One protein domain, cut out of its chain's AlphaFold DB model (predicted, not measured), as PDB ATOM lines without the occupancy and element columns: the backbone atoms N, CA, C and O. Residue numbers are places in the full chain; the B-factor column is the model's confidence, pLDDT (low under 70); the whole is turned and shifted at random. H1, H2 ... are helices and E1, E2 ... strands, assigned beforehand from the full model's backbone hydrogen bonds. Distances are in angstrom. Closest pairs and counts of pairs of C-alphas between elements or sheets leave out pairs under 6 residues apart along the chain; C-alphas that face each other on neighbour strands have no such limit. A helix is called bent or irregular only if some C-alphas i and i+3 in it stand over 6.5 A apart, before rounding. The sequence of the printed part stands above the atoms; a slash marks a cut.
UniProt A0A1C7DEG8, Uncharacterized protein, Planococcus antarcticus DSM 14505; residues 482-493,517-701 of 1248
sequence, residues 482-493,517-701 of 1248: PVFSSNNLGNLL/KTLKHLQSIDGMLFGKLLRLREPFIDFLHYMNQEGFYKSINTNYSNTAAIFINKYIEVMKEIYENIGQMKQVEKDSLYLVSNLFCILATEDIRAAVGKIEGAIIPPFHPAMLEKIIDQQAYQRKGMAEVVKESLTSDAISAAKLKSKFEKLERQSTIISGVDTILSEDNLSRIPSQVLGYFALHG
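Overview. This is residues 482 to 493 and 517 to 701 of the 1248 residues of an uncharacterized protein of Planococcus antarcticus DSM 14505 (UniProt A0A1C7DEG8). A small strand body, the sheet E3-E5-E4 with the pair E1-E2 near it, sits at the foot of a long helical hairpin, H9 and H10, whose tip, residues 650 to 656, sticks out. A helical layer, with H3 and H4 one after the other along H6, meets the first turns of H9. The printed part has 197 residues, in the order E1, H1 to H8, E2, E3, H9, H10, E4, E5: ten named helices and five named strands, mostly helix. The sheet is antiparallel, and E1-E2 is parallel. The whole is loose, with a radius of gyration of the C-alphas of 20.2 A, and elongated, spanning 69 by 36 by 32 A.

Along the chain. The sheet holds E3, residues 618 to 620, E5, 697 to 700, and E4, 690 to 694, 11.0 A long. E1, residues 482 to 486, 13.2 A, begins at C-alpha 482 (44.713, 0.125, 28.282); E2 is 602 to 604. H9, residues 625 to 651, is 39.0 A long and ends at C-alpha 651 (13.094, 14.917, 64.317); H10, 657 to 670, is 20.1 A. H6, residues 563 to 584, is 31.3 A, and H4, 537 to 550, 19.9 A. The shorter helices are H1, 489 to 493, H2, 517 to 522, H3, 528 to 534, H5, 552 to 556, H7, 587 to 590, and H8, 593 to 597. H2 and H6 are irregular: C-alphas 518 and 521 are 7.4 A apart, C-alphas 580 and 583 7.7 A.

Arrangement. E5 is the inner strand: N 620 and O 698 of E3 and E5 are 2.8 A apart, N 691 and O 699 of the hairpin E4 and E5 2.8 A. E3, H9, H10 and E4 form a split strand-helix-strand unit, two strands running the same way with E5 between them, its crossover right-handed. In E1 and E2, N 603 and O 484 are 2.9 A apart. The closest C-alphas of E2 and E3, Ile 602 and Ile 619, are 5.0 A apart. H1 is on the sheet at a height of 8.8 A, only just over E3, with 3 of its C-alphas there. H9 only grazes the sheet with residues 626 to 628. H9 and H10, a helical hairpin, touch at a shallow tilt of 22 degrees, opposite ways, closest at C-alphas 638 and 668, 6.1 A; H9 does so with residues 637 to 649 alone. H6, the hub, touches H9 through its residues 564 to 571 and residues 625 to 629 of H9 alone, at a steep tilt of 43 degrees, closest at C-alphas 568 and 625, 5.0 A. With residues 563 to 570 alone H6 touches H4, 17 degrees, closest at C-alphas 539 and 567, 4.7 A; with 574 to 578 alone it touches H3, 12 degrees, at C-alphas 532 and 574, 6.2 A; both tilts are shallow, opposite ways. H5 touches H6 only at the corner, at C-alphas 556 and 564, 6.0 A. H2 and H3 form a helical hairpin, closest at C-alphas 522 and 530, 6.1 A. H8 is near H6, and H7 is close to H6 but not clearly touching, 7.1 A between C-alphas 582 and 590. Every O i to N i+4 pair is within hydrogen-bond range in H1, H3, H4, H5, H8 and H10; the counts are 15 of 18 in H6, 22 of 23 in H9 and 0 of 2 in H2, where 2 of 3 O i to N i+3 pairs are, and H7 is too short for an i+4 pair.

Size, cuts and confidence. The C-alphas farthest apart, Ser 524 and Ala 654, are 70.6 A apart. Residues 494 to 516 are not printed; C-alphas 493 and 517 stand 28.0 A apart across the cut. The links E2 to E3 and H10 to E4 are long. The mean pLDDT of the printed part is 87.5; residues 524 to 527, 609 to 613 and 653 to 654 are under 70.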
ATOM      1  N   PRO A 482      45.647   0.442  29.358       88.06
ATOM      2  CA  PRO A 482      44.713   0.125  28.282       88.06
ATOM      3  C   PRO A 482      44.062   1.336  27.596       88.06
ATOM      4  O   PRO A 482      43.649   2.310  28.228       88.06
ATOM      5  N   VAL A 483      43.867   1.188  26.286       89.69
ATOM      6  CA  VAL A 483      42.783   1.809  25.507       89.69
ATOM      7  C   VAL A 483      41.917   0.675  24.967       89.69
ATOM      8  O   VAL A 483      42.442  -0.345  24.508       89.69
ATOM      9  N   PHE A 484      40.601   0.825  25.035       89.19
ATOM     10  CA  PHE A 484      39.660  -0.222  24.654       89.19
ATOM     11  C   PHE A 484      39.160  -0.003  23.224       89.19
ATOM     12  O   PHE A 484      39.024   1.129  22.768       89.19
ATOM     13  N   SER A 485      38.878  -1.092  22.508       88.31
ATOM     14  CA  SER A 485      38.274  -1.044  21.171       88.31
ATOM     15  C   SER A 485      37.017  -1.887  21.068       88.31
ATOM     16  O   SER A 485      36.971  -2.976  21.633       88.31
ATOM     17  N   SER A 486      36.065  -1.409  20.266       88.31
ATOM     18  CA  SER A 486      34.913  -2.166  19.777       88.31
ATOM     19  C   SER A 486      34.851  -2.114  18.247       88.31
ATOM     20  O   SER A 486      35.115  -1.080  17.627       88.31
ATOM     21  N   ASN A 487      34.469  -3.234  17.629       84.94
ATOM     22  CA  ASN A 487      34.226  -3.312  16.185       84.94
ATOM     23  C   ASN A 487      32.882  -2.687  15.775       84.94
ATOM     24  O   ASN A 487      32.646  -2.492  14.587       84.94
ATOM     25  N   ASN A 488      32.009  -2.378  16.740       81.81
ATOM     26  CA  ASN A 488      30.668  -1.855  16.492       81.81
ATOM     27  C   ASN A 488      30.374  -0.594  17.320       81.81
ATOM     28  O   ASN A 488      29.266  -0.404  17.828       81.81
ATOM     29  N   LEU A 489      31.380   0.280  17.470       87.00
ATOM     30  CA  LEU A 489      31.232   1.538  18.209       87.00
ATOM     31  C   LEU A 489      30.057   2.373  17.667       87.00
ATOM     32  O   LEU A 489      29.322   2.970  18.446       87.00
ATOM     33  N   GLY A 490      29.833   2.360  16.348       81.81
ATOM     34  CA  GLY A 490      28.743   3.101  15.710       81.81
ATOM     35  C   GLY A 490      27.351   2.760  16.251       81.81
ATOM     36  O   GLY A 490      26.581   3.675  16.537       81.81
ATOM     37  N   ASN A 491      27.039   1.474  16.461       79.06
ATOM     38  CA  ASN A 491      25.749   1.071  17.033       79.06
ATOM     39  C   ASN A 491      25.604   1.534  18.486       79.06
ATOM     40  O   ASN A 491      24.566   2.095  18.844       79.06
ATOM     41  N   LEU A 492      26.666   1.395  19.282       84.94
ATOM     42  CA  LEU A 492      26.677   1.846  20.672       84.94
ATOM     43  C   LEU A 492      26.453   3.364  20.770       84.94
ATOM     44  O   LEU A 492      25.572   3.795  21.510       84.94
ATOM     45  N   LEU A 493      27.158   4.167  19.958       85.44
ATOM     46  CA  LEU A 493      26.986   5.629  19.889       85.44
ATOM     47  C   LEU A 493      25.584   6.058  19.424       85.44
ATOM     48  O   LEU A 493      25.141   7.156  19.748       85.44
ATOM     49  N   LYS A 517      53.168  -0.604  25.085       84.00
ATOM     50  CA  LYS A 517      53.820  -1.327  23.978       84.00
ATOM     51  C   LYS A 517      54.028  -0.434  22.758       84.00
ATOM     52  O   LYS A 517      55.115  -0.455  22.183       84.00
ATOM     53  N   THR A 518      53.032   0.373  22.398       81.12
ATOM     54  CA  THR A 518      53.124   1.332  21.284       81.12
ATOM     55  C   THR A 518      54.166   2.418  21.570       81.12
ATOM     56  O   THR A 518      54.983   2.756  20.711       81.12
ATOM     57  N   LEU A 519      54.212   2.907  22.810       82.81
ATOM     58  CA  LEU A 519      55.124   3.965  23.256       82.81
ATOM     59  C   LEU A 519      56.506   3.457  23.694       82.81
ATOM     60  O   LEU A 519      57.333   4.250  24.136       82.81
ATOM     61  N   LYS A 520      56.809   2.161  23.545       82.31
ATOM     62  CA  LYS A 520      58.079   1.564  23.998       82.31
ATOM     63  C   LYS A 520      59.315   2.226  23.377       82.31
ATOM     64  O   LYS A 520      60.369   2.286  24.001       82.31
ATOM     65  N   HIS A 521      59.182   2.772  22.171       79.12
ATOM     66  CA  HIS A 521      60.239   3.529  21.500       79.12
ATOM     67  C   HIS A 521      60.633   4.829  22.240       79.12
ATOM     68  O   HIS A 521      61.732   5.334  22.029       79.12
ATOM     69  N   LEU A 522      59.779   5.340  23.139       79.19
ATOM     70  CA  LEU A 522      60.023   6.521  23.977       79.19
ATOM     71  C   LEU A 522      60.710   6.201  25.318       79.19
ATOM     72  O   LEU A 522      60.985   7.114  26.090       79.19
ATOM     73  N   GLN A 523      61.013   4.929  25.606       77.94
ATOM     74  CA  GLN A 523      61.578   4.475  26.887       77.94
ATOM     75  C   GLN A 523      63.016   4.981  27.166       77.94
ATOM     76  O   GLN A 523      63.524   4.813  28.271       77.94
ATOM     77  N   SER A 524      63.705   5.577  26.184       69.75
ATOM     78  CA  SER A 524      65.083   6.079  26.340       69.75
ATOM     79  C   SER A 524      65.243   7.064  27.512       69.75
ATOM     80  O   SER A 524      64.315   7.803  27.823       69.75
ATOM     81  N   ILE A 525      66.448   7.118  28.098       52.34
ATOM     82  CA  ILE A 525      66.808   7.780  29.377       52.34
ATOM     83  C   ILE A 525      66.449   9.288  29.456       52.34
ATOM     84  O   ILE A 525      66.360   9.830  30.552       52.34
ATOM     85  N   ASP A 526      66.140   9.938  28.329       55.56
ATOM     86  CA  ASP A 526      65.763  11.360  28.249       55.56
ATOM     87  C   ASP A 526      64.262  11.620  27.956       55.56
ATOM     88  O   ASP A 526      63.895  12.757  27.653       55.56
ATOM     89  N   GLY A 527      63.401  10.594  27.918       62.38
ATOM     90  CA  GLY A 527      61.961  10.724  27.624       62.38
ATOM     91  C   GLY A 527      61.116  10.910  28.889       62.38
ATOM     92  O   GLY A 527      61.108  10.046  29.766       62.38
ATOM     93  N   MET A 528      60.376  12.018  28.987       77.44
ATOM     94  CA  MET A 528      59.569  12.366  30.164       77.44
ATOM     95  C   MET A 528      58.178  11.705  30.132       77.44
ATOM     96  O   MET A 528      57.603  11.443  31.190       77.44
ATOM     97  N   LEU A 529      57.628  11.422  28.943       86.81
ATOM     98  CA  LEU A 529      56.252  10.932  28.790       86.81
ATOM     99  C   LEU A 529      56.071   9.480  29.263       86.81
ATOM    100  O   LEU A 529      55.196   9.203  30.083       86.81
ATOM    101  N   PHE A 530      56.910   8.553  28.787       87.50
ATOM    102  CA  PHE A 530      56.781   7.120  29.091       87.50
ATOM    103  C   PHE A 530      56.866   6.841  30.601       87.50
ATOM    104  O   PHE A 530      56.030   6.127  31.156       87.50
ATOM    105  N   GLY A 531      57.841   7.458  31.281       86.25
ATOM    106  CA  GLY A 531      58.017   7.318  32.728       86.25
ATOM    107  C   GLY A 531      56.839   7.864  33.537       86.25
ATOM    108  O   GLY A 531      56.465   7.266  34.544       86.25
ATOM    109  N   LYS A 532      56.205   8.955  33.081       89.69
ATOM    110  CA  LYS A 532      54.996   9.505  33.713       89.69
ATOM    111  C   LYS A 532      53.802   8.559  33.589       89.69
ATOM    112  O   LYS A 532      53.136   8.309  34.589       89.69
ATOM    113  N   LEU A 533      53.567   7.994  32.402       90.94
ATOM    114  CA  LEU A 533      52.441   7.082  32.154       90.94
ATOM    115  C   LEU A 533      52.562   5.763  32.922       90.94
ATOM    116  O   LEU A 533      51.557   5.247  33.405       90.94
ATOM    117  N   LEU A 534      53.783   5.245  33.105       89.19
ATOM    118  CA  LEU A 534      54.019   4.019  33.878       89.19
ATOM    119  C   LEU A 534      53.483   4.121  35.319       89.19
ATOM    120  O   LEU A 534      53.056   3.123  35.895       89.19
ATOM    121  N   ARG A 535      53.435   5.336  35.880       91.38
ATOM    122  CA  ARG A 535      52.929   5.606  37.236       91.38
ATOM    123  C   ARG A 535      51.424   5.356  37.388       91.38
ATOM    124  O   ARG A 535      50.959   5.294  38.521       91.38
ATOM    125  N   LEU A 536      50.672   5.231  36.289       92.44
ATOM    126  CA  LEU A 536      49.232   4.938  36.301       92.44
ATOM    127  C   LEU A 536      48.916   3.439  36.358       92.44
ATOM    128  O   LEU A 536      47.779   3.085  36.658       92.44
ATOM    129  N   ARG A 537      49.899   2.569  36.089       88.06
ATOM    130  CA  ARG A 537      49.698   1.116  35.998       88.06
ATOM    131  C   ARG A 537      49.260   0.510  37.329       88.06
ATOM    132  O   ARG A 537      48.169  -0.041  37.392       88.06
ATOM    133  N   GLU A 538      50.095   0.611  38.367       89.56
ATOM    134  CA  GLU A 538      49.791  -0.011  39.669       89.56
ATOM    135  C   GLU A 538      48.461   0.496  40.242       89.56
ATOM    136  O   GLU A 538      47.605  -0.338  40.518       89.56
ATOM    137  N   PRO A 539      48.188   1.821  40.304       93.38
ATOM    138  CA  PRO A 539      46.910   2.302  40.828       93.38
ATOM    139  C   PRO A 539      45.683   1.757  40.087       93.38
ATOM    140  O   PRO A 539      44.664   1.480  40.714       93.38
ATOM    141  N   PHE A 540      45.771   1.593  38.762       90.94
ATOM    142  CA  PHE A 540      44.688   1.021  37.966       90.94
ATOM    143  C   PHE A 540      44.474  -0.471  38.269       90.94
ATOM    144  O   PHE A 540      43.335  -0.901  38.459       90.94
ATOM    145  N   ILE A 541      45.554  -1.254  38.331       88.69
ATOM    146  CA  ILE A 541      45.486  -2.695  38.610       88.69
ATOM    147  C   ILE A 541      45.007  -2.957  40.040       88.69
ATOM    148  O   ILE A 541      44.135  -3.804  40.233       88.69
ATOM    149  N   ASP A 542      45.502  -2.197  41.020       90.56
ATOM    150  CA  ASP A 542      45.088  -2.303  42.422       90.56
ATOM    151  C   ASP A 542      43.589  -2.028  42.582       90.56
ATOM    152  O   ASP A 542      42.876  -2.797  43.230       90.56
ATOM    153  N   PHE A 543      43.088  -0.968  41.939       91.88
ATOM    154  CA  PHE A 543      41.660  -0.651  41.903       91.88
ATOM    155  C   PHE A 543      40.833  -1.788  41.289       91.88
ATOM    156  O   PHE A 543      39.834  -2.214  41.869       91.88
ATOM    157  N   LEU A 544      41.261  -2.317  40.140       89.81
ATOM    158  CA  LEU A 544      40.552  -3.392  39.447       89.81
ATOM    159  C   LEU A 544      40.545  -4.700  40.255       89.81
ATOM    160  O   LEU A 544      39.531  -5.403  40.286       89.81
ATOM    161  N   HIS A 545      41.656  -5.031  40.916       88.88
ATOM    162  CA  HIS A 545      41.759  -6.216  41.762       88.88
ATOM    163  C   HIS A 545      40.859  -6.098  42.993       88.88
ATOM    164  O   HIS A 545      40.073  -7.012  43.256       88.88
ATOM    165  N   TYR A 546      40.927  -4.956  43.683       91.19
ATOM    166  CA  TYR A 546      40.132  -4.692  44.876       91.19
ATOM    167  C   TYR A 546      38.632  -4.682  44.562       91.19
ATOM    168  O   TYR A 546      37.868  -5.351  45.250       91.19
ATOM    169  N   MET A 547      38.203  -4.039  43.470       90.12
ATOM    170  CA  MET A 547      36.793  -4.040  43.063       90.12
ATOM    171  C   MET A 547      36.264  -5.441  42.755       90.12
ATOM    172  O   MET A 547      35.168  -5.791  43.188       90.12
ATOM    173  N   ASN A 548      37.041  -6.263  42.046       87.69
ATOM    174  CA  ASN A 548      36.642  -7.634  41.730       87.69
ATOM    175  C   ASN A 548      36.541  -8.542  42.969       87.69
ATOM    176  O   ASN A 548      35.881  -9.576  42.894       87.69
ATOM    177  N   GLN A 549      37.227  -8.207  44.066       87.06
ATOM    178  CA  GLN A 549      37.237  -8.998  45.300       87.06
ATOM    179  C   GLN A 549      36.235  -8.483  46.330       87.06
ATOM    180  O   GLN A 549      35.456  -9.262  46.870       87.06
ATOM    181  N   GLU A 550      36.246  -7.180  46.602       89.94
ATOM    182  CA  GLU A 550      35.504  -6.559  47.700       89.94
ATOM    183  C   GLU A 550      34.238  -5.819  47.254       89.94
ATOM    184  O   GLU A 550      33.425  -5.457  48.102       89.94
ATOM    185  N   GLY A 551      34.030  -5.644  45.948       91.00
ATOM    186  CA  GLY A 551      32.863  -4.967  45.388       91.00
ATOM    187  C   GLY A 551      32.988  -3.444  45.332       91.00
ATOM    188  O   GLY A 551      33.951  -2.831  45.808       91.00
ATOM    189  N   PHE A 552      32.001  -2.818  44.696       92.31
ATOM    190  CA  PHE A 552      31.994  -1.398  44.364       92.31
ATOM    191  C   PHE A 552      31.990  -0.500  45.607       92.31
ATOM    192  O   PHE A 552      32.874   0.347  45.737       92.31
ATOM    193  N   TYR A 553      31.068  -0.712  46.552       93.69
ATOM    194  CA  TYR A 553      30.900   0.184  47.703       93.69
ATOM    195  C   TYR A 553      32.109   0.191  48.646       93.69
ATOM    196  O   TYR A 553      32.501   1.255  49.120       93.69
ATOM    197  N   LYS A 554      32.778  -0.952  48.851       91.81
ATOM    198  CA  LYS A 554      34.058  -0.997  49.586       91.81
ATOM    199  C   LYS A 554      35.198  -0.316  48.832       91.81
ATOM    200  O   LYS A 554      36.051   0.306  49.456       91.81
ATOM    201  N   SER A 555      35.222  -0.409  47.500       90.94
ATOM    202  CA  SER A 555      36.278   0.198  46.671       90.94
ATOM    203  C   SER A 555      36.273   1.723  46.717       90.94
ATOM    204  O   SER A 555      37.325   2.346  46.566       90.94
ATOM    205  N   ILE A 556      35.093   2.317  46.903       90.88
ATOM    206  CA  ILE A 556      34.898   3.770  46.951       90.88
ATOM    207  C   ILE A 556      34.810   4.321  48.383       90.88
ATOM    208  O   ILE A 556      34.748   5.537  48.559       90.88
ATOM    209  N   ASN A 557      34.795   3.454  49.400       89.38
ATOM    210  CA  ASN A 557      34.751   3.854  50.802       89.38
ATOM    211  C   ASN A 557      36.169   4.022  51.372       89.38
ATOM    212  O   ASN A 557      36.886   3.040  51.577       89.38
ATOM    213  N   THR A 558      36.532   5.257  51.723       84.12
ATOM    214  CA  THR A 558      37.849   5.618  52.274       84.12
ATOM    215  C   THR A 558      38.184   4.950  53.610       84.12
ATOM    216  O   THR A 558      39.361   4.857  53.956       84.12
ATOM    217  N   ASN A 559      37.182   4.467  54.355       86.38
ATOM    218  CA  ASN A 559      37.386   3.722  55.603       86.38
ATOM    219  C   ASN A 559      37.924   2.299  55.359       86.38
ATOM    220  O   ASN A 559      38.537   1.717  56.253       86.38
ATOM    221  N   TYR A 560      37.737   1.755  54.150       87.50
ATOM    222  CA  TYR A 560      38.152   0.395  53.784       87.50
ATOM    223  C   TYR A 560      39.259   0.381  52.730       87.50
ATOM    224  O   TYR A 560      40.205  -0.401  52.836       87.50
ATOM    225  N   SER A 561      39.156   1.237  51.712       88.81
ATOM    226  CA  SER A 561      40.099   1.293  50.598       88.81
ATOM    227  C   SER A 561      40.271   2.707  50.083       88.81
ATOM    228  O   SER A 561      39.322   3.470  49.951       88.81
ATOM    229  N   ASN A 562      41.502   3.030  49.700       87.38
ATOM    230  CA  ASN A 562      41.808   4.262  48.979       87.38
ATOM    231  C   ASN A 562      42.184   3.995  47.518       87.38
ATOM    232  O   ASN A 562      42.627   4.913  46.839       87.38
ATOM    233  N   THR A 563      42.028   2.767  47.011       93.00
ATOM    234  CA  THR A 563      42.497   2.386  45.662       93.00
ATOM    235  C   THR A 563      41.861   3.227  44.551       93.00
ATOM    236  O   THR A 563      42.586   3.786  43.728       93.00
ATOM    237  N   ALA A 564      40.536   3.414  44.571       93.19
ATOM    238  CA  ALA A 564      39.834   4.254  43.598       93.19
ATOM    239  C   ALA A 564      40.293   5.723  43.662       93.19
ATOM    240  O   ALA A 564      40.627   6.325  42.640       93.19
ATOM    241  N   ALA A 565      40.385   6.286  44.871       92.81
ATOM    242  CA  ALA A 565      40.841   7.658  45.085       92.81
ATOM    243  C   ALA A 565      42.311   7.857  44.667       92.81
ATOM    244  O   ALA A 565      42.646   8.858  44.038       92.81
ATOM    245  N   ILE A 566      43.191   6.898  44.971       95.12
ATOM    246  CA  ILE A 566      44.601   6.902  44.555       95.12
ATOM    247  C   ILE A 566      44.693   6.875  43.030       95.12
ATOM    248  O   ILE A 566      45.459   7.654  42.466       95.12
ATOM    249  N   PHE A 567      43.904   6.033  42.359       95.62
ATOM    250  CA  PHE A 567      43.889   5.963  40.900       95.62
ATOM    251  C   PHE A 567      43.465   7.293  40.261       95.62
ATOM    252  O   PHE A 567      44.180   7.809  39.396       95.62
ATOM    253  N   ILE A 568      42.373   7.899  40.738       96.25
ATOM    254  CA  ILE A 568      41.895   9.207  40.261       96.25
ATOM    255  C   ILE A 568      42.940  10.300  40.507       96.25
ATOM    256  O   ILE A 568      43.318  11.021  39.581       96.25
ATOM    257  N   ASN A 569      43.459  10.401  41.733       95.75
ATOM    258  CA  ASN A 569      44.452  11.415  42.091       95.75
ATOM    259  C   ASN A 569      45.738  11.256  41.274       95.75
ATOM    260  O   ASN A 569      46.311  12.251  40.825       95.75
ATOM    261  N   LYS A 570      46.167  10.013  41.021       97.12
ATOM    262  CA  LYS A 570      47.336   9.746  40.185       97.12
ATOM    263  C   LYS A 570      47.106  10.148  38.737       97.12
ATOM    264  O   LYS A 570      48.005  10.721  38.126       97.12
ATOM    265  N   TYR A 571      45.917   9.888  38.199       97.38
ATOM    266  CA  TYR A 571      45.530  10.363  36.875       97.38
ATOM    267  C   TYR A 571      45.606  11.891  36.787       97.38
ATOM    268  O   TYR A 571      46.276  12.406  35.893       97.38
ATOM    269  N   ILE A 572      45.011  12.613  37.744       96.56
ATOM    270  CA  ILE A 572      45.046  14.086  37.799       96.56
ATOM    271  C   ILE A 572      46.490  14.598  37.828       96.56
ATOM    272  O   ILE A 572      46.856  15.473  37.041       96.56
ATOM    273  N   GLU A 573      47.321  14.036  38.708       96.62
ATOM    274  CA  GLU A 573      48.730  14.405  38.854       96.62
ATOM    275  C   GLU A 573      49.509  14.194  37.549       96.62
ATOM    276  O   GLU A 573      50.201  15.102  37.087       96.62
ATOM    277  N   VAL A 574      49.366  13.020  36.922       95.75
ATOM    278  CA  VAL A 574      50.064  12.687  35.673       95.75
ATOM    279  C   VAL A 574      49.608  13.591  34.530       95.75
ATOM    280  O   VAL A 574      50.462  14.121  33.818       95.75
ATOM    281  N   MET A 575      48.303  13.828  34.367       95.44
ATOM    282  CA  MET A 575      47.795  14.726  33.323       95.44
ATOM    283  C   MET A 575      48.289  16.158  33.525       95.44
ATOM    284  O   MET A 575      48.750  16.783  32.569       95.44
ATOM    285  N   LYS A 576      48.286  16.642  34.772       93.69
ATOM    286  CA  LYS A 576      48.825  17.954  35.141       93.69
ATOM    287  C   LYS A 576      50.298  18.104  34.818       93.69
ATOM    288  O   LYS A 576      50.689  19.033  34.113       93.69
ATOM    289  N   GLU A 577      51.110  17.150  35.253       93.12
ATOM    290  CA  GLU A 577      52.527  17.149  34.921       93.12
ATOM    291  C   GLU A 577      52.773  17.063  33.410       93.12
ATOM    292  O   GLU A 577      53.799  17.554  32.938       93.12
ATOM    293  N   ILE A 578      51.913  16.391  32.642       92.44
ATOM    294  CA  ILE A 578      52.031  16.340  31.183       92.44
ATOM    295  C   ILE A 578      51.747  17.726  30.608       92.44
ATOM    296  O   ILE A 578      52.653  18.295  29.999       92.44
ATOM    297  N   TYR A 579      50.564  18.304  30.851       91.19
ATOM    298  CA  TYR A 579      50.176  19.546  30.180       91.19
ATOM    299  C   TYR A 579      51.029  20.758  30.594       91.19
ATOM    300  O   TYR A 579      51.351  21.592  29.750       91.19
ATOM    301  N   GLU A 580      51.501  20.831  31.847       89.94
ATOM    302  CA  GLU A 580      52.391  21.915  32.306       89.94
ATOM    303  C   GLU A 580      53.776  21.873  31.635       89.94
ATOM    304  O   GLU A 580      54.448  22.902  31.504       89.94
ATOM    305  N   ASN A 581      54.194  20.686  31.176       88.19
ATOM    306  CA  ASN A 581      55.506  20.443  30.581       88.19
ATOM    307  C   ASN A 581      55.463  20.199  29.063       88.19
ATOM    308  O   ASN A 581      56.519  19.943  28.486       88.19
ATOM    309  N   ILE A 582      54.309  20.332  28.390       87.56
ATOM    310  CA  ILE A 582      54.189  20.122  26.930       87.56
ATOM    311  C   ILE A 582      55.233  20.934  26.155       87.56
ATOM    312  O   ILE A 582      55.867  20.417  25.238       87.56
ATOM    313  N   GLY A 583      55.493  22.184  26.551       82.38
ATOM    314  CA  GLY A 583      56.505  23.026  25.903       82.38
ATOM    315  C   GLY A 583      57.931  22.451  25.935       82.38
ATOM    316  O   GLY A 583      58.701  22.714  25.015       82.38
ATOM    317  N   GLN A 584      58.266  21.648  26.953       84.38
ATOM    318  CA  GLN A 584      59.584  21.029  27.154       84.38
ATOM    319  C   GLN A 584      59.706  19.642  26.496       84.38
ATOM    320  O   GLN A 584      60.814  19.123  26.375       84.38
ATOM    321  N   MET A 585      58.588  19.042  26.071       86.69
ATOM    322  CA  MET A 585      58.565  17.716  25.449       86.69
ATOM    323  C   MET A 585      59.177  17.728  24.047       86.69
ATOM    324  O   MET A 585      59.036  18.695  23.283       86.69
ATOM    325  N   LYS A 586      59.815  16.613  23.679       86.56
ATOM    326  CA  LYS A 586      60.322  16.396  22.317       86.56
ATOM    327  C   LYS A 586      59.153  16.270  21.339       86.56
ATOM    328  O   LYS A 586      58.068  15.839  21.718       86.56
ATOM    329  N   GLN A 587      59.381  16.579  20.059       85.25
ATOM    330  CA  GLN A 587      58.326  16.485  19.040       85.25
ATOM    331  C   GLN A 587      57.702  15.081  18.979       85.25
ATOM    332  O   GLN A 587      56.489  14.967  18.976       85.25
ATOM    333  N   VAL A 588      58.513  14.022  19.077       84.31
ATOM    334  CA  VAL A 588      58.026  12.626  19.077       84.31
ATOM    335  C   VAL A 588      57.090  12.325  20.263       84.31
ATOM    336  O   VAL A 588      56.138  11.562  20.131       84.31
ATOM    337  N   GLU A 589      57.329  12.941  21.428       86.69
ATOM    338  CA  GLU A 589      56.431  12.818  22.584       86.69
ATOM    339  C   GLU A 589      55.133  13.598  22.352       86.69
ATOM    340  O   GLU A 589      54.059  13.069  22.623       86.69
ATOM    341  N   LYS A 590      55.227  14.817  21.799       87.19
ATOM    342  CA  LYS A 590      54.064  15.644  21.433       87.19
ATOM    343  C   LYS A 590      53.162  14.934  20.428       87.19
ATOM    344  O   LYS A 590      51.954  14.873  20.636       87.19
ATOM    345  N   ASP A 591      53.759  14.323  19.407       85.06
ATOM    346  CA  ASP A 591      53.060  13.556  18.372       85.06
ATOM    347  C   ASP A 591      52.338  12.324  18.949       85.06
ATOM    348  O   ASP A 591      51.443  11.786  18.309       85.06
ATOM    349  N   SER A 592      52.690  11.889  20.164       87.25
ATOM    350  CA  SER A 592      52.089  10.739  20.852       87.25
ATOM    351  C   SER A 592      51.008  11.117  21.878       87.25
ATOM    352  O   SER A 592      50.364  10.226  22.435       87.25
ATOM    353  N   LEU A 593      50.781  12.409  22.153       89.38
ATOM    354  CA  LEU A 593      49.868  12.856  23.219       89.38
ATOM    355  C   LEU A 593      48.394  12.509  22.962       89.38
ATOM    356  O   LEU A 593      47.636  12.356  23.918       89.38
ATOM    357  N   TYR A 594      47.985  12.306  21.708       87.25
ATOM    358  CA  TYR A 594      46.625  11.851  21.400       87.25
ATOM    359  C   TYR A 594      46.317  10.479  22.034       87.25
ATOM    360  O   TYR A 594      45.226  10.270  22.560       87.25
ATOM    361  N   LEU A 595      47.299   9.567  22.097       87.44
ATOM    362  CA  LEU A 595      47.145   8.266  22.763       87.44
ATOM    363  C   LEU A 595      46.921   8.420  24.269       87.44
ATOM    364  O   LEU A 595      46.211   7.617  24.868       87.44
ATOM    365  N   VAL A 596      47.504   9.461  24.871       90.88
ATOM    366  CA  VAL A 596      47.306   9.797  26.285       90.88
ATOM    367  C   VAL A 596      45.889  10.302  26.518       90.88
ATOM    368  O   VAL A 596      45.250   9.870  27.473       90.88
ATOM    369  N   SER A 597      45.379  11.164  25.632       91.56
ATOM    370  CA  SER A 597      43.993  11.643  25.723       91.56
ATOM    371  C   SER A 597      42.969  10.511  25.578       91.56
ATOM    372  O   SER A 597      41.906  10.570  26.176       91.56
ATOM    373  N   ASN A 598      43.319   9.432  24.876       91.75
ATOM    374  CA  ASN A 598      42.437   8.290  24.640       91.75
ATOM    375  C   ASN A 598      42.470   7.224  25.750       91.75
ATOM    376  O   ASN A 598      41.747   6.228  25.662       91.75
ATOM    377  N   LEU A 599      43.311   7.390  26.776       92.50
ATOM    378  CA  LEU A 599      43.475   6.415  27.856       92.50
ATOM    379  C   LEU A 599      42.142   6.027  28.499       92.50
ATOM    380  O   LEU A 599      41.316   6.882  28.800       92.50
ATOM    381  N   PHE A 600      41.952   4.725  28.728       92.75
ATOM    382  CA  PHE A 600      40.744   4.133  29.316       92.75
ATOM    383  C   PHE A 600      39.431   4.358  28.538       92.75
ATOM    384  O   PHE A 600      38.385   3.906  28.996       92.75
ATOM    385  N   CYS A 601      39.457   4.999  27.364       93.75
ATOM    386  CA  CYS A 601      38.282   5.168  26.506       93.75
ATOM    387  C   CYS A 601      38.005   3.900  25.682       93.75
ATOM    388  O   CYS A 601      38.922   3.122  25.405       93.75
ATOM    389  N   ILE A 602      36.752   3.717  25.252       92.31
ATOM    390  CA  ILE A 602      36.360   2.711  24.253       92.31
ATOM    391  C   ILE A 602      36.222   3.410  22.896       92.31
ATOM    392  O   ILE A 602      35.397   4.311  22.740       92.31
ATOM    393  N   LEU A 603      37.030   2.985  21.926       91.06
ATOM    394  CA  LEU A 603      37.143   3.577  20.590       91.06
ATOM    395  C   LEU A 603      36.789   2.577  19.483       91.06
ATOM    396  O   LEU A 603      36.653   1.373  19.722       91.06
ATOM    397  N   ALA A 604      36.695   3.057  18.243       88.12
ATOM    398  CA  ALA A 604      36.576   2.181  17.092       88.12
ATOM    399  C   ALA A 604      37.906   1.442  16.879       88.12
ATOM    400  O   ALA A 604      38.998   1.992  17.056       88.12
ATOM    401  N   THR A 605      37.846   0.166  16.494       84.00
ATOM    402  CA  THR A 605      39.063  -0.631  16.258       84.00
ATOM    403  C   THR A 605      39.992  -0.001  15.214       84.00
ATOM    404  O   THR A 605      41.215  -0.169  15.315       84.00
ATOM    405  N   GLU A 606      39.420   0.710  14.241       78.62
ATOM    406  CA  GLU A 606      40.115   1.452  13.186       78.62
ATOM    407  C   GLU A 606      40.823   2.712  13.695       78.62
ATOM    408  O   GLU A 606      41.990   2.904  13.354       78.62
ATOM    409  N   ASP A 607      40.205   3.474  14.602       77.75
ATOM    410  CA  ASP A 607      40.775   4.698  15.186       77.75
ATOM    411  C   ASP A 607      42.066   4.433  15.965       77.75
ATOM    412  O   ASP A 607      42.999   5.226  15.941       77.75
ATOM    413  N   ILE A 608      42.177   3.270  16.611       74.00
ATOM    414  CA  ILE A 608      43.411   2.898  17.322       74.00
ATOM    415  C   ILE A 608      44.536   2.502  16.344       74.00
ATOM    416  O   ILE A 608      45.711   2.483  16.712       74.00
ATOM    417  N   ARG A 609      44.192   2.100  15.112       64.00
ATOM    418  CA  ARG A 609      45.159   1.672  14.083       64.00
ATOM    419  C   ARG A 609      45.581   2.822  13.177       64.00
ATOM    420  O   ARG A 609      46.697   2.798  12.659       64.00
ATOM    421  N   ALA A 610      44.694   3.785  12.957       58.94
ATOM    422  CA  ALA A 610      45.000   5.000  12.238       58.94
ATOM    423  C   ALA A 610      46.031   5.786  13.059       58.94
ATOM    424  O   ALA A 610      45.792   6.117  14.212       58.94
ATOM    425  N   ALA A 611      47.188   6.120  12.484       54.84
ATOM    426  CA  ALA A 611      48.145   7.048  13.103       54.84
ATOM    427  C   ALA A 611      47.611   8.503  13.130       54.84
ATOM    428  O   ALA A 611      48.378   9.462  13.061       54.84
ATOM    429  N   VAL A 612      46.287   8.660  13.140       54.94
ATOM    430  CA  VAL A 612      45.551   9.913  13.054       54.94
ATOM    431  C   VAL A 612      45.242  10.335  14.484       54.94
ATOM    432  O   VAL A 612      44.623   9.600  15.243       54.94
ATOM    433  N   GLY A 613      45.708  11.522  14.872       65.75
ATOM    434  CA  GLY A 613      45.579  12.019  16.245       65.75
ATOM    435  C   GLY A 613      44.164  12.435  16.667       65.75
ATOM    436  O   GLY A 613      44.005  12.957  17.767       65.75
ATOM    437  N   LYS A 614      43.156  12.258  15.807       80.44
ATOM    438  CA  LYS A 614      41.763  12.665  16.025       80.44
ATOM    439  C   LYS A 614      40.828  11.491  15.741       80.44
ATOM    440  O   LYS A 614      41.062  10.751  14.791       80.44
ATOM    441  N   ILE A 615      39.791  11.344  16.563       86.88
ATOM    442  CA  ILE A 615      38.840  10.221  16.522       86.88
ATOM    443  C   ILE A 615      37.445  10.671  16.062       86.88
ATOM    444  O   ILE A 615      37.077  11.835  16.246       86.88
ATOM    445  N   GLU A 616      36.650   9.766  15.483       81.94
ATOM    446  CA  GLU A 616      35.262  10.068  15.075       81.94
ATOM    447  C   GLU A 616      34.326  10.165  16.295       81.94
ATOM    448  O   GLU A 616      33.433  11.014  16.343       81.94
ATOM    449  N   GLY A 617      34.571   9.337  17.314       88.62
ATOM    450  CA  GLY A 617      33.813   9.308  18.561       88.62
ATOM    451  C   GLY A 617      34.438   8.385  19.608       88.62
ATOM    452  O   GLY A 617      35.360   7.621  19.322       88.62
ATOM    453  N   ALA A 618      33.930   8.453  20.836       92.62
ATOM    454  CA  ALA A 618      34.404   7.649  21.960       92.62
ATOM    455  C   ALA A 618      33.273   7.336  22.936       92.62
ATOM    456  O   ALA A 618      32.310   8.093  23.056       92.62
ATOM    457  N   ILE A 619      33.432   6.258  23.695       94.44
ATOM    458  CA  ILE A 619      32.661   6.030  24.916       94.44
ATOM    459  C   ILE A 619      33.610   6.159  26.105       94.44
ATOM    460  O   ILE A 619      34.668   5.525  26.133       94.44
ATOM    461  N   ILE A 620      33.219   6.969  27.085       96.12
ATOM    462  CA  ILE A 620      33.898   7.129  28.370       96.12
ATOM    463  C   ILE A 620      33.210   6.196  29.379       96.12
ATOM    464  O   ILE A 620      32.091   6.495  29.806       96.12
ATOM    465  N   PRO A 621      33.825   5.051  29.723       94.50
ATOM    466  CA  PRO A 621      33.227   4.044  30.597       94.50
ATOM    467  C   PRO A 621      33.346   4.410  32.091       94.50
ATOM    468  O   PRO A 621      34.153   5.270  32.452       94.50
ATOM    469  N   PRO A 622      32.625   3.711  32.989       94.31
ATOM    470  CA  PRO A 622      32.600   4.001  34.430       94.31
ATOM    471  C   PRO A 622      33.948   3.858  35.147       94.31
ATOM    472  O   PRO A 622      34.159   4.465  36.192       94.31
ATOM    473  N   PHE A 623      34.881   3.081  34.595       91.81
ATOM    474  CA  PHE A 623      36.231   2.920  35.142       91.81
ATOM    475  C   PHE A 623      37.233   3.970  34.634       91.81
ATOM    476  O   PHE A 623      38.376   3.987  35.088       91.81
ATOM    477  N   HIS A 624      36.849   4.844  33.695       95.88
ATOM    478  CA  HIS A 624      37.691   5.977  33.314       95.88
ATOM    479  C   HIS A 624      37.801   6.945  34.509       95.88
ATOM    480  O   HIS A 624      36.759   7.332  35.037       95.88
ATOM    481  N   PRO A 625      38.998   7.420  34.915       96.75
ATOM    482  CA  PRO A 625      39.172   8.245  36.120       96.75
ATOM    483  C   PRO A 625      38.233   9.452  36.236       96.75
ATOM    484  O   PRO A 625      37.687   9.702  37.305       96.75
ATOM    485  N   ALA A 626      37.995  10.173  35.135       96.88
ATOM    486  CA  ALA A 626      37.060  11.305  35.114       96.88
ATOM    487  C   ALA A 626      35.587  10.912  35.340       96.88
ATOM    488  O   ALA A 626      34.842  11.670  35.956       96.88
ATOM    489  N   MET A 627      35.166   9.735  34.864       97.12
ATOM    490  CA  MET A 627      33.818   9.222  35.113       97.12
ATOM    491  C   MET A 627      33.721   8.635  36.526       97.12
ATOM    492  O   MET A 627      32.766   8.913  37.243       97.12
ATOM    493  N   LEU A 628      34.742   7.890  36.956       96.25
ATOM    494  CA  LEU A 628      34.817   7.299  38.287       96.25
ATOM    495  C   LEU A 628      34.760   8.363  39.393       96.25
ATOM    496  O   LEU A 628      34.037   8.172  40.364       96.25
ATOM    497  N   GLU A 629      35.453   9.497  39.228       95.69
ATOM    498  CA  GLU A 629      35.353  10.652  40.136       95.69
ATOM    499  C   GLU A 629      33.892  11.097  40.309       95.69
ATOM    500  O   GLU A 629      33.397  11.180  41.431       95.69
ATOM    501  N   LYS A 630      33.173  11.286  39.197       95.38
ATOM    502  CA  LYS A 630      31.763  11.706  39.198       95.38
ATOM    503  C   LYS A 630      30.847  10.669  39.843       95.38
ATOM    504  O   LYS A 630      29.959  11.049  40.599       95.38
ATOM    505  N   ILE A 631      31.070   9.380  39.581       95.44
ATOM    506  CA  ILE A 631      30.309   8.289  40.206       95.44
ATOM    507  C   ILE A 631      30.519   8.298  41.727       95.44
ATOM    508  O   ILE A 631      29.545   8.255  42.471       95.44
ATOM    509  N   ILE A 632      31.766   8.385  42.203       94.19
ATOM    510  CA  ILE A 632      32.073   8.399  43.644       94.19
ATOM    511  C   ILE A 632      31.413   9.601  44.324       94.19
ATOM    512  O   ILE A 632      30.750   9.444  45.352       94.19
ATOM    513  N   ASP A 633      31.546  10.787  43.729       93.56
ATOM    514  CA  ASP A 633      30.940  12.007  44.255       93.56
ATOM    515  C   ASP A 633      29.399  11.946  44.235       93.56
ATOM    516  O   ASP A 633      28.753  12.484  45.136       93.56
ATOM    517  N   GLN A 634      28.800  11.265  43.248       94.62
ATOM    518  CA  GLN A 634      27.352  11.059  43.158       94.62
ATOM    519  C   GLN A 634      26.865  10.153  44.291       94.62
ATOM    520  O   GLN A 634      25.921  10.510  44.997       94.62
ATOM    521  N   GLN A 635      27.527   9.010  44.497       94.25
ATOM    522  CA  GLN A 635      27.186   8.078  45.574       94.25
ATOM    523  C   GLN A 635      27.334   8.750  46.947       94.25
ATOM    524  O   GLN A 635      26.450   8.627  47.794       94.25
ATOM    525  N   ALA A 636      28.389   9.550  47.141       93.12
ATOM    526  CA  ALA A 636      28.595  10.295  48.381       93.12
ATOM    527  C   ALA A 636      27.511  11.364  48.604       93.12
ATOM    528  O   ALA A 636      27.023  11.523  49.724       93.12
ATOM    529  N   TYR A 637      27.106  12.078  47.546       93.56
ATOM    530  CA  TYR A 637      26.024  13.066  47.596       93.56
ATOM    531  C   TYR A 637      24.682  12.434  47.984       93.56
ATOM    532  O   TYR A 637      23.970  12.960  48.843       93.56
ATOM    533  N   GLN A 638      24.351  11.289  47.377       94.25
ATOM    534  CA  GLN A 638      23.131  10.539  47.670       94.25
ATOM    535  C   GLN A 638      23.160   9.975  49.095       94.25
ATOM    536  O   GLN A 638      22.205  10.170  49.843       94.25
ATOM    537  N   ARG A 639      24.276   9.372  49.522       93.75
ATOM    538  CA  ARG A 639      24.445   8.839  50.882       93.75
ATOM    539  C   ARG A 639      24.254   9.914  51.960       93.75
ATOM    540  O   ARG A 639      23.478   9.710  52.893       93.75
ATOM    541  N   LYS A 640      24.916  11.069  51.819       92.62
ATOM    542  CA  LYS A 640      24.754  12.212  52.739       92.62
ATOM    543  C   LYS A 640      23.315  12.726  52.748       92.62
ATOM    544  O   LYS A 640      22.740  12.951  53.808       92.62
ATOM    545  N   GLY A 641      22.715  12.845  51.566       92.31
ATOM    546  CA  GLY A 641      21.324  13.253  51.405       92.31
ATOM    547  C   GLY A 641      20.323  12.299  52.065       92.31
ATOM    548  O   GLY A 641      19.383  12.745  52.718       92.31
ATOM    549  N   MET A 642      20.541  10.987  51.963       93.00
ATOM    550  CA  MET A 642      19.750   9.982  52.677       93.00
ATOM    551  C   MET A 642      19.859  10.180  54.194       93.00
ATOM    552  O   MET A 642      18.834  10.160  54.874       93.00
ATOM    553  N   ALA A 643      21.063  10.409  54.728       92.94
ATOM    554  CA  ALA A 643      21.251  10.640  56.160       92.94
ATOM    555  C   ALA A 643      20.502  11.892  56.652       92.94
ATOM    556  O   ALA A 643      19.864  11.849  57.705       92.94
ATOM    557  N   GLU A 644      20.489  12.975  55.865       91.00
ATOM    558  CA  GLU A 644      19.670  14.163  56.150       91.00
ATOM    559  C   GLU A 644      18.166  13.837  56.179       91.00
ATOM    560  O   GLU A 644      17.467  14.256  57.105       91.00
ATOM    561  N   VAL A 645      17.667  13.053  55.213       91.81
ATOM    562  CA  VAL A 645      16.249  12.650  55.135       91.81
ATOM    563  C   VAL A 645      15.852  11.752  56.313       91.81
ATOM    564  O   VAL A 645      14.791  11.955  56.908       91.81
ATOM    565  N   VAL A 646      16.700  10.795  56.694       91.44
ATOM    566  CA  VAL A 646      16.466   9.925  57.859       91.44
ATOM    567  C   VAL A 646      16.476  10.740  59.156       91.44
ATOM    568  O   VAL A 646      15.586  10.583  59.994       91.44
ATOM    569  N   LYS A 647      17.419  11.676  59.312       89.81
ATOM    570  CA  LYS A 647      17.458  12.584  60.468       89.81
ATOM    571  C   LYS A 647      16.206  13.461  60.558       89.81
ATOM    572  O   LYS A 647      15.682  13.699  61.648       89.81
ATOM    573  N   GLU A 648      15.706  13.940  59.420       87.62
ATOM    574  CA  GLU A 648      14.465  14.714  59.363       87.62
ATOM    575  C   GLU A 648      13.243  13.872  59.764       87.62
ATOM    576  O   GLU A 648      12.401  14.360  60.521       87.62
ATOM    577  N   SER A 649      13.174  12.608  59.326       86.56
ATOM    578  CA  SER A 649      12.124  11.652  59.725       86.56
ATOM    579  C   SER A 649      12.060  11.476  61.246       86.56
ATOM    580  O   SER A 649      10.983  11.548  61.842       86.56
ATOM    581  N   LEU A 650      13.217  11.345  61.901       84.94
ATOM    582  CA  LEU A 650      13.283  11.183  63.354       84.94
ATOM    583  C   LEU A 650      12.876  12.459  64.104       84.94
ATOM    584  O   LEU A 650      12.121  12.390  65.070       84.94
ATOM    585  N   THR A 651      13.300  13.630  63.623       82.56
ATOM    586  CA  THR A 651      13.094  14.917  64.317       82.56
ATOM    587  C   THR A 651      11.734  15.578  64.075       82.56
ATOM    588  O   THR A 651      11.334  16.429  64.865       82.56
ATOM    589  N   SER A 652      11.018  15.220  63.004       77.50
ATOM    590  CA  SER A 652       9.762  15.879  62.617       77.50
ATOM    591  C   SER A 652       8.547  14.973  62.818       77.50
ATOM    592  O   SER A 652       8.496  13.872  62.276       77.50
ATOM    593  N   ASP A 653       7.526  15.444  63.535       64.81
ATOM    594  CA  ASP A 653       6.348  14.623  63.888       64.81
ATOM    595  C   ASP A 653       5.216  14.644  62.847       64.81
ATOM    596  O   ASP A 653       4.242  13.909  62.973       64.81
ATOM    597  N   ALA A 654       5.330  15.465  61.797       68.88
ATOM    598  CA  ALA A 654       4.245  15.730  60.844       68.88
ATOM    599  C   ALA A 654       4.602  15.453  59.367       68.88
ATOM    600  O   ALA A 654       3.950  15.985  58.464       68.88
ATOM    601  N   ILE A 655       5.651  14.670  59.084       80.38
ATOM    602  CA  ILE A 655       6.104  14.406  57.708       80.38
ATOM    603  C   ILE A 655       5.771  12.968  57.301       80.38
ATOM    604  O   ILE A 655       6.242  12.018  57.908       80.38
ATOM    605  N   SER A 656       4.987  12.806  56.232       85.31
ATOM    606  CA  SER A 656       4.652  11.495  55.656       85.31
ATOM    607  C   SER A 656       5.851  10.822  54.970       85.31
ATOM    608  O   SER A 656       6.634  11.517  54.313       85.31
ATOM    609  N   ALA A 657       5.889   9.482  54.953       84.31
ATOM    610  CA  ALA A 657       6.877   8.694  54.199       84.31
ATOM    611  C   ALA A 657       6.988   9.120  52.722       84.31
ATOM    612  O   ALA A 657       8.088   9.309  52.213       84.31
ATOM    613  N   ALA A 658       5.858   9.358  52.042       85.00
ATOM    614  CA  ALA A 658       5.838   9.780  50.636       85.00
ATOM    615  C   ALA A 658       6.610  11.092  50.390       85.00
ATOM    616  O   ALA A 658       7.339  11.226  49.407       85.00
ATOM    617  N   LYS A 659       6.507  12.054  51.318       86.00
ATOM    618  CA  LYS A 659       7.229  13.333  51.244       86.00
ATOM    619  C   LYS A 659       8.736  13.146  51.442       86.00
ATOM    620  O   LYS A 659       9.509  13.787  50.737       86.00
ATOM    621  N   LEU A 660       9.151  12.262  52.353       89.12
ATOM    622  CA  LEU A 660      10.564  11.923  52.575       89.12
ATOM    623  C   LEU A 660      11.170  11.210  51.359       89.12
ATOM    624  O   LEU A 660      12.220  11.627  50.872       89.12
ATOM    625  N   LYS A 661      10.464  10.215  50.806       89.25
ATOM    626  CA  LYS A 661      10.860   9.529  49.566       89.25
ATOM    627  C   LYS A 661      11.027  10.521  48.412       89.25
ATOM    628  O   LYS A 661      12.093  10.587  47.807       89.25
ATOM    629  N   SER A 662      10.045  11.403  48.200       84.69
ATOM    630  CA  SER A 662      10.125  12.438  47.159       84.69
ATOM    631  C   SER A 662      11.290  13.422  47.357       84.69
ATOM    632  O   SER A 662      11.773  13.978  46.363       84.69
ATOM    633  N   LYS A 663      11.716  13.693  48.601       87.50
ATOM    634  CA  LYS A 663      12.908  14.511  48.877       87.50
ATOM    635  C   LYS A 663      14.184  13.773  48.490       87.50
ATOM    636  O   LYS A 663      15.024  14.367  47.818       87.50
ATOM    637  N   PHE A 664      14.307  12.498  48.850       90.88
ATOM    638  CA  PHE A 664      15.463  11.692  48.463       90.88
ATOM    639  C   PHE A 664      15.570  11.542  46.940       90.88
ATOM    640  O   PHE A 664      16.604  11.864  46.365       90.88
ATOM    641  N   GLU A 665      14.470  11.224  46.256       87.75
ATOM    642  CA  GLU A 665      14.456  11.170  44.789       87.75
ATOM    643  C   GLU A 665      14.828  12.516  44.137       87.75
ATOM    644  O   GLU A 665      15.340  12.560  43.017       87.75
ATOM    645  N   LYS A 666      14.530  13.652  44.789       85.44
ATOM    646  CA  LYS A 666      14.963  14.973  44.301       85.44
ATOM    647  C   LYS A 666      16.482  15.103  44.361       85.44
ATOM    648  O   LYS A 666      17.059  15.584  43.390       85.44
ATOM    649  N   LEU A 667      17.102  14.655  45.450       88.88
ATOM    650  CA  LEU A 667      18.557  14.640  45.602       88.88
ATOM    651  C   LEU A 667      19.206  13.722  44.554       88.88
ATOM    652  O   LEU A 667      20.171  14.115  43.902       88.88
ATOM    653  N   GLU A 668      18.628  12.547  44.297       88.94
ATOM    654  CA  GLU A 668      19.115  11.655  43.239       88.94
ATOM    655  C   GLU A 668      19.070  12.321  41.859       88.94
ATOM    656  O   GLU A 668      20.078  12.326  41.151       88.94
ATOM    657  N   ARG A 669      17.954  12.979  41.511       85.94
ATOM    658  CA  ARG A 669      17.836  13.741  40.254       85.94
ATOM    659  C   ARG A 669      18.861  14.874  40.154       85.94
ATOM    660  O   ARG A 669      19.469  15.045  39.098       85.94
ATOM    661  N   GLN A 670      19.101  15.607  41.242       87.56
ATOM    662  CA  GLN A 670      20.118  16.666  41.284       87.56
ATOM    663  C   GLN A 670      21.536  16.116  41.074       87.56
ATOM    664  O   GLN A 670      22.406  16.812  40.557       87.56
ATOM    665  N   SER A 671      21.768  14.851  41.415       91.62
ATOM    666  CA  SER A 671      23.053  14.177  41.240       91.62
ATOM    667  C   SER A 671      23.255  13.527  39.857       91.62
ATOM    668  O   SER A 671      24.145  12.699  39.693       91.62
ATOM    669  N   THR A 672      22.436  13.858  38.850       88.94
ATOM    670  CA  THR A 672      22.543  13.269  37.499       88.94
ATOM    671  C   THR A 672      23.901  13.571  36.854       88.94
ATOM    672  O   THR A 672      24.341  14.722  36.815       88.94
ATOM    673  N   ILE A 673      24.553  12.539  36.306       90.31
ATOM    674  CA  ILE A 673      25.816  12.668  35.570       90.31
ATOM    675  C   ILE A 673      25.519  12.928  34.093       90.31
ATOM    676  O   ILE A 673      24.875  12.117  33.433       90.31
ATOM    677  N   ILE A 674      26.021  14.045  33.565       87.75
ATOM    678  CA  ILE A 674      25.759  14.486  32.180       87.75
ATOM    679  C   ILE A 674      26.974  14.411  31.253       87.75
ATOM    680  O   ILE A 674      26.851  14.632  30.051       87.75
ATOM    681  N   SER A 675      28.155  14.108  31.791       91.31
ATOM    682  CA  SER A 675      29.382  13.950  31.007       91.31
ATOM    683  C   SER A 675      30.402  13.082  31.735       91.31
ATOM    684  O   SER A 675      30.449  13.089  32.964       91.31
ATOM    685  N   GLY A 676      31.268  12.397  30.985       92.69
ATOM    686  CA  GLY A 676      32.467  11.740  31.517       92.69
ATOM    687  C   GLY A 676      33.654  12.699  31.539       92.69
ATOM    688  O   GLY A 676      34.086  13.119  32.609       92.69
ATOM    689  N   VAL A 677      34.113  13.105  30.355       94.88
ATOM    690  CA  VAL A 677      35.081  14.198  30.138       94.88
ATOM    691  C   VAL A 677      34.378  15.398  29.493       94.88
ATOM    692  O   VAL A 677      33.309  15.226  28.905       94.88
ATOM    693  N   ASP A 678      34.940  16.609  29.586       92.69
ATOM    694  CA  ASP A 678      34.288  17.791  28.986       92.69
ATOM    695  C   ASP A 678      34.474  17.844  27.459       92.69
ATOM    696  O   ASP A 678      33.615  18.364  26.748       92.69
ATOM    697  N   THR A 679      35.596  17.320  26.951       93.81
ATOM    698  CA  THR A 679      35.936  17.333  25.522       93.81
ATOM    699  C   THR A 679      36.839  16.159  25.135       93.81
ATOM    700  O   THR A 679      37.616  15.694  25.964       93.81
ATOM    701  N   ILE A 680      36.780  15.730  23.871       93.06
ATOM    702  CA  ILE A 680      37.706  14.767  23.247       93.06
ATOM    703  C   ILE A 680      38.417  15.376  22.025       93.06
ATOM    704  O   ILE A 680      37.958  16.367  21.452       93.06
ATOM    705  N   LEU A 681      39.517  14.758  21.580       90.25
ATOM    706  CA  LEU A 681      40.192  15.116  20.326       90.25
ATOM    707  C   LEU A 681      39.454  14.532  19.115       90.25
ATOM    708  O   LEU A 681      39.735  13.412  18.696       90.25
ATOM    709  N   SER A 682      38.545  15.299  18.513       88.31
ATOM    710  CA  SER A 682      37.792  14.859  17.330       88.31
ATOM    711  C   SER A 682      38.046  15.707  16.078       88.31
ATOM    712  O   SER A 682      38.413  16.889  16.157       88.31
ATOM    713  N   GLU A 683      37.884  15.076  14.907       78.75
ATOM    714  CA  GLU A 683      37.857  15.750  13.602       78.75
ATOM    715  C   GLU A 683      36.592  16.593  13.435       78.75
ATOM    716  O   GLU A 683      36.674  17.716  12.938       78.75
ATOM    717  N   ASP A 684      35.453  16.079  13.903       83.06
ATOM    718  CA  ASP A 684      34.194  16.813  13.948       83.06
ATOM    719  C   ASP A 684      34.133  17.659  15.225       83.06
ATOM    720  O   ASP A 684      34.289  17.164  16.344       83.06
ATOM    721  N   ASN A 685      33.890  18.960  15.063       83.38
ATOM    722  CA  ASN A 685      33.777  19.886  16.186       83.38
ATOM    723  C   ASN A 685      32.616  19.507  17.119       83.38
ATOM    724  O   ASN A 685      32.716  19.687  18.331       83.38
ATOM    725  N   LEU A 686      31.528  18.950  16.574       81.94
ATOM    726  CA  LEU A 686      30.350  18.568  17.353       81.94
ATOM    727  C   LEU A 686      30.570  17.287  18.168       81.94
ATOM    728  O   LEU A 686      30.049  17.182  19.276       81.94
ATOM    729  N   SER A 687      31.393  16.359  17.672       86.00
ATOM    730  CA  SER A 687      31.778  15.133  18.385       86.00
ATOM    731  C   SER A 687      32.685  15.377  19.592       86.00
ATOM    732  O   SER A 687      32.878  14.470  20.401       86.00
ATOM    733  N   ARG A 688      33.244  16.585  19.747       89.31
ATOM    734  CA  ARG A 688      34.109  16.932  20.886       89.31
ATOM    735  C   ARG A 688      33.390  16.800  22.216       89.31
ATOM    736  O   ARG A 688      33.971  16.290  23.167       89.31
ATOM    737  N   ILE A 689      32.138  17.237  22.281       89.62
ATOM    738  CA  ILE A 689      31.355  17.243  23.515       89.62
ATOM    739  C   ILE A 689      30.520  15.963  23.655       89.62
ATOM    740  O   ILE A 689      30.201  15.327  22.646       89.62
ATOM    741  N   PRO A 690      30.143  15.577  24.885       88.44
ATOM    742  CA  PRO A 690      29.268  14.431  25.094       88.44
ATOM    743  C   PRO A 690      27.912  14.649  24.414       88.44
ATOM    744  O   PRO A 690      27.302  15.711  24.556       88.44
ATOM    745  N   SER A 691      27.425  13.634  23.704       83.12
ATOM    746  CA  SER A 691      26.083  13.624  23.122       83.12
ATOM    747  C   SER A 691      25.028  13.237  24.159       83.12
ATOM    748  O   SER A 691      23.963  13.850  24.207       83.12
ATOM    749  N   GLN A 692      25.331  12.249  25.006       83.81
ATOM    750  CA  GLN A 692      24.481  11.787  26.107       83.81
ATOM    751  C   GLN A 692      25.268  10.883  27.073       83.81
ATOM    752  O   GLN A 692      26.391  10.466  26.783       83.81
ATOM    753  N   VAL A 693      24.645  10.530  28.200       88.56
ATOM    754  CA  VAL A 693      25.130   9.511  29.140       88.56
ATOM    755  C   VAL A 693      24.054   8.440  29.287       88.56
ATOM    756  O   VAL A 693      22.912   8.760  29.608       88.56
ATOM    757  N   LEU A 694      24.409   7.178  29.040       86.69
ATOM    758  CA  LEU A 694      23.525   6.025  29.224       86.69
ATOM    759  C   LEU A 694      24.074   5.178  30.376       86.69
ATOM    760  O   LEU A 694      25.142   4.573  30.268       86.69
ATOM    761  N   GLY A 695      23.383   5.209  31.519       87.25
ATOM    762  CA  GLY A 695      23.910   4.659  32.766       87.25
ATOM    763  C   GLY A 695      25.137   5.440  33.240       87.25
ATOM    764  O   GLY A 695      25.050   6.635  33.502       87.25
ATOM    765  N   TYR A 696      26.292   4.778  33.308       93.19
ATOM    766  CA  TYR A 696      27.586   5.412  33.598       93.19
ATOM    767  C   TYR A 696      28.544   5.435  32.394       93.19
ATOM    768  O   TYR A 696      29.761   5.524  32.560       93.19
ATOM    769  N   PHE A 697      28.007   5.362  31.174       93.50
ATOM    770  CA  PHE A 697      28.776   5.444  29.931       93.50
ATOM    771  C   PHE A 697      28.449   6.752  29.204       93.50
ATOM    772  O   PHE A 697      27.327   6.936  28.731       93.50
ATOM    773  N   ALA A 698      29.418   7.668  29.106       94.25
ATOM    774  CA  ALA A 698      29.244   8.907  28.342       94.25
ATOM    775  C   ALA A 698      29.662   8.703  26.887       94.25
ATOM    776  O   ALA A 698      30.758   8.215  26.620       94.25
ATOM    777  N   LEU A 699      28.798   9.088  25.953       92.81
ATOM    778  CA  LEU A 699      29.004   8.892  24.522       92.81
ATOM    779  C   LEU A 699      29.422  10.216  23.873       92.81
ATOM    780  O   LEU A 699      28.827  11.255  24.145       92.81
ATOM    781  N   HIS A 700      30.441  10.176  23.019       92.44
ATOM    782  CA  HIS A 700      30.931  11.297  22.217       92.44
ATOM    783  C   HIS A 700      30.874  10.931  20.734       92.44
ATOM    784  O   HIS A 700      31.336   9.860  20.334       92.44
ATOM    785  N   GLY A 701      30.335  11.841  19.923       85.31
ATOM    786  CA  GLY A 701      30.118  11.640  18.492       85.31
ATOM    787  C   GLY A 701      28.865  10.831  18.146       85.31
ATOM    788  O   GLY A 701      28.075  10.440  19.007       85.31
TER     789      GLY A 701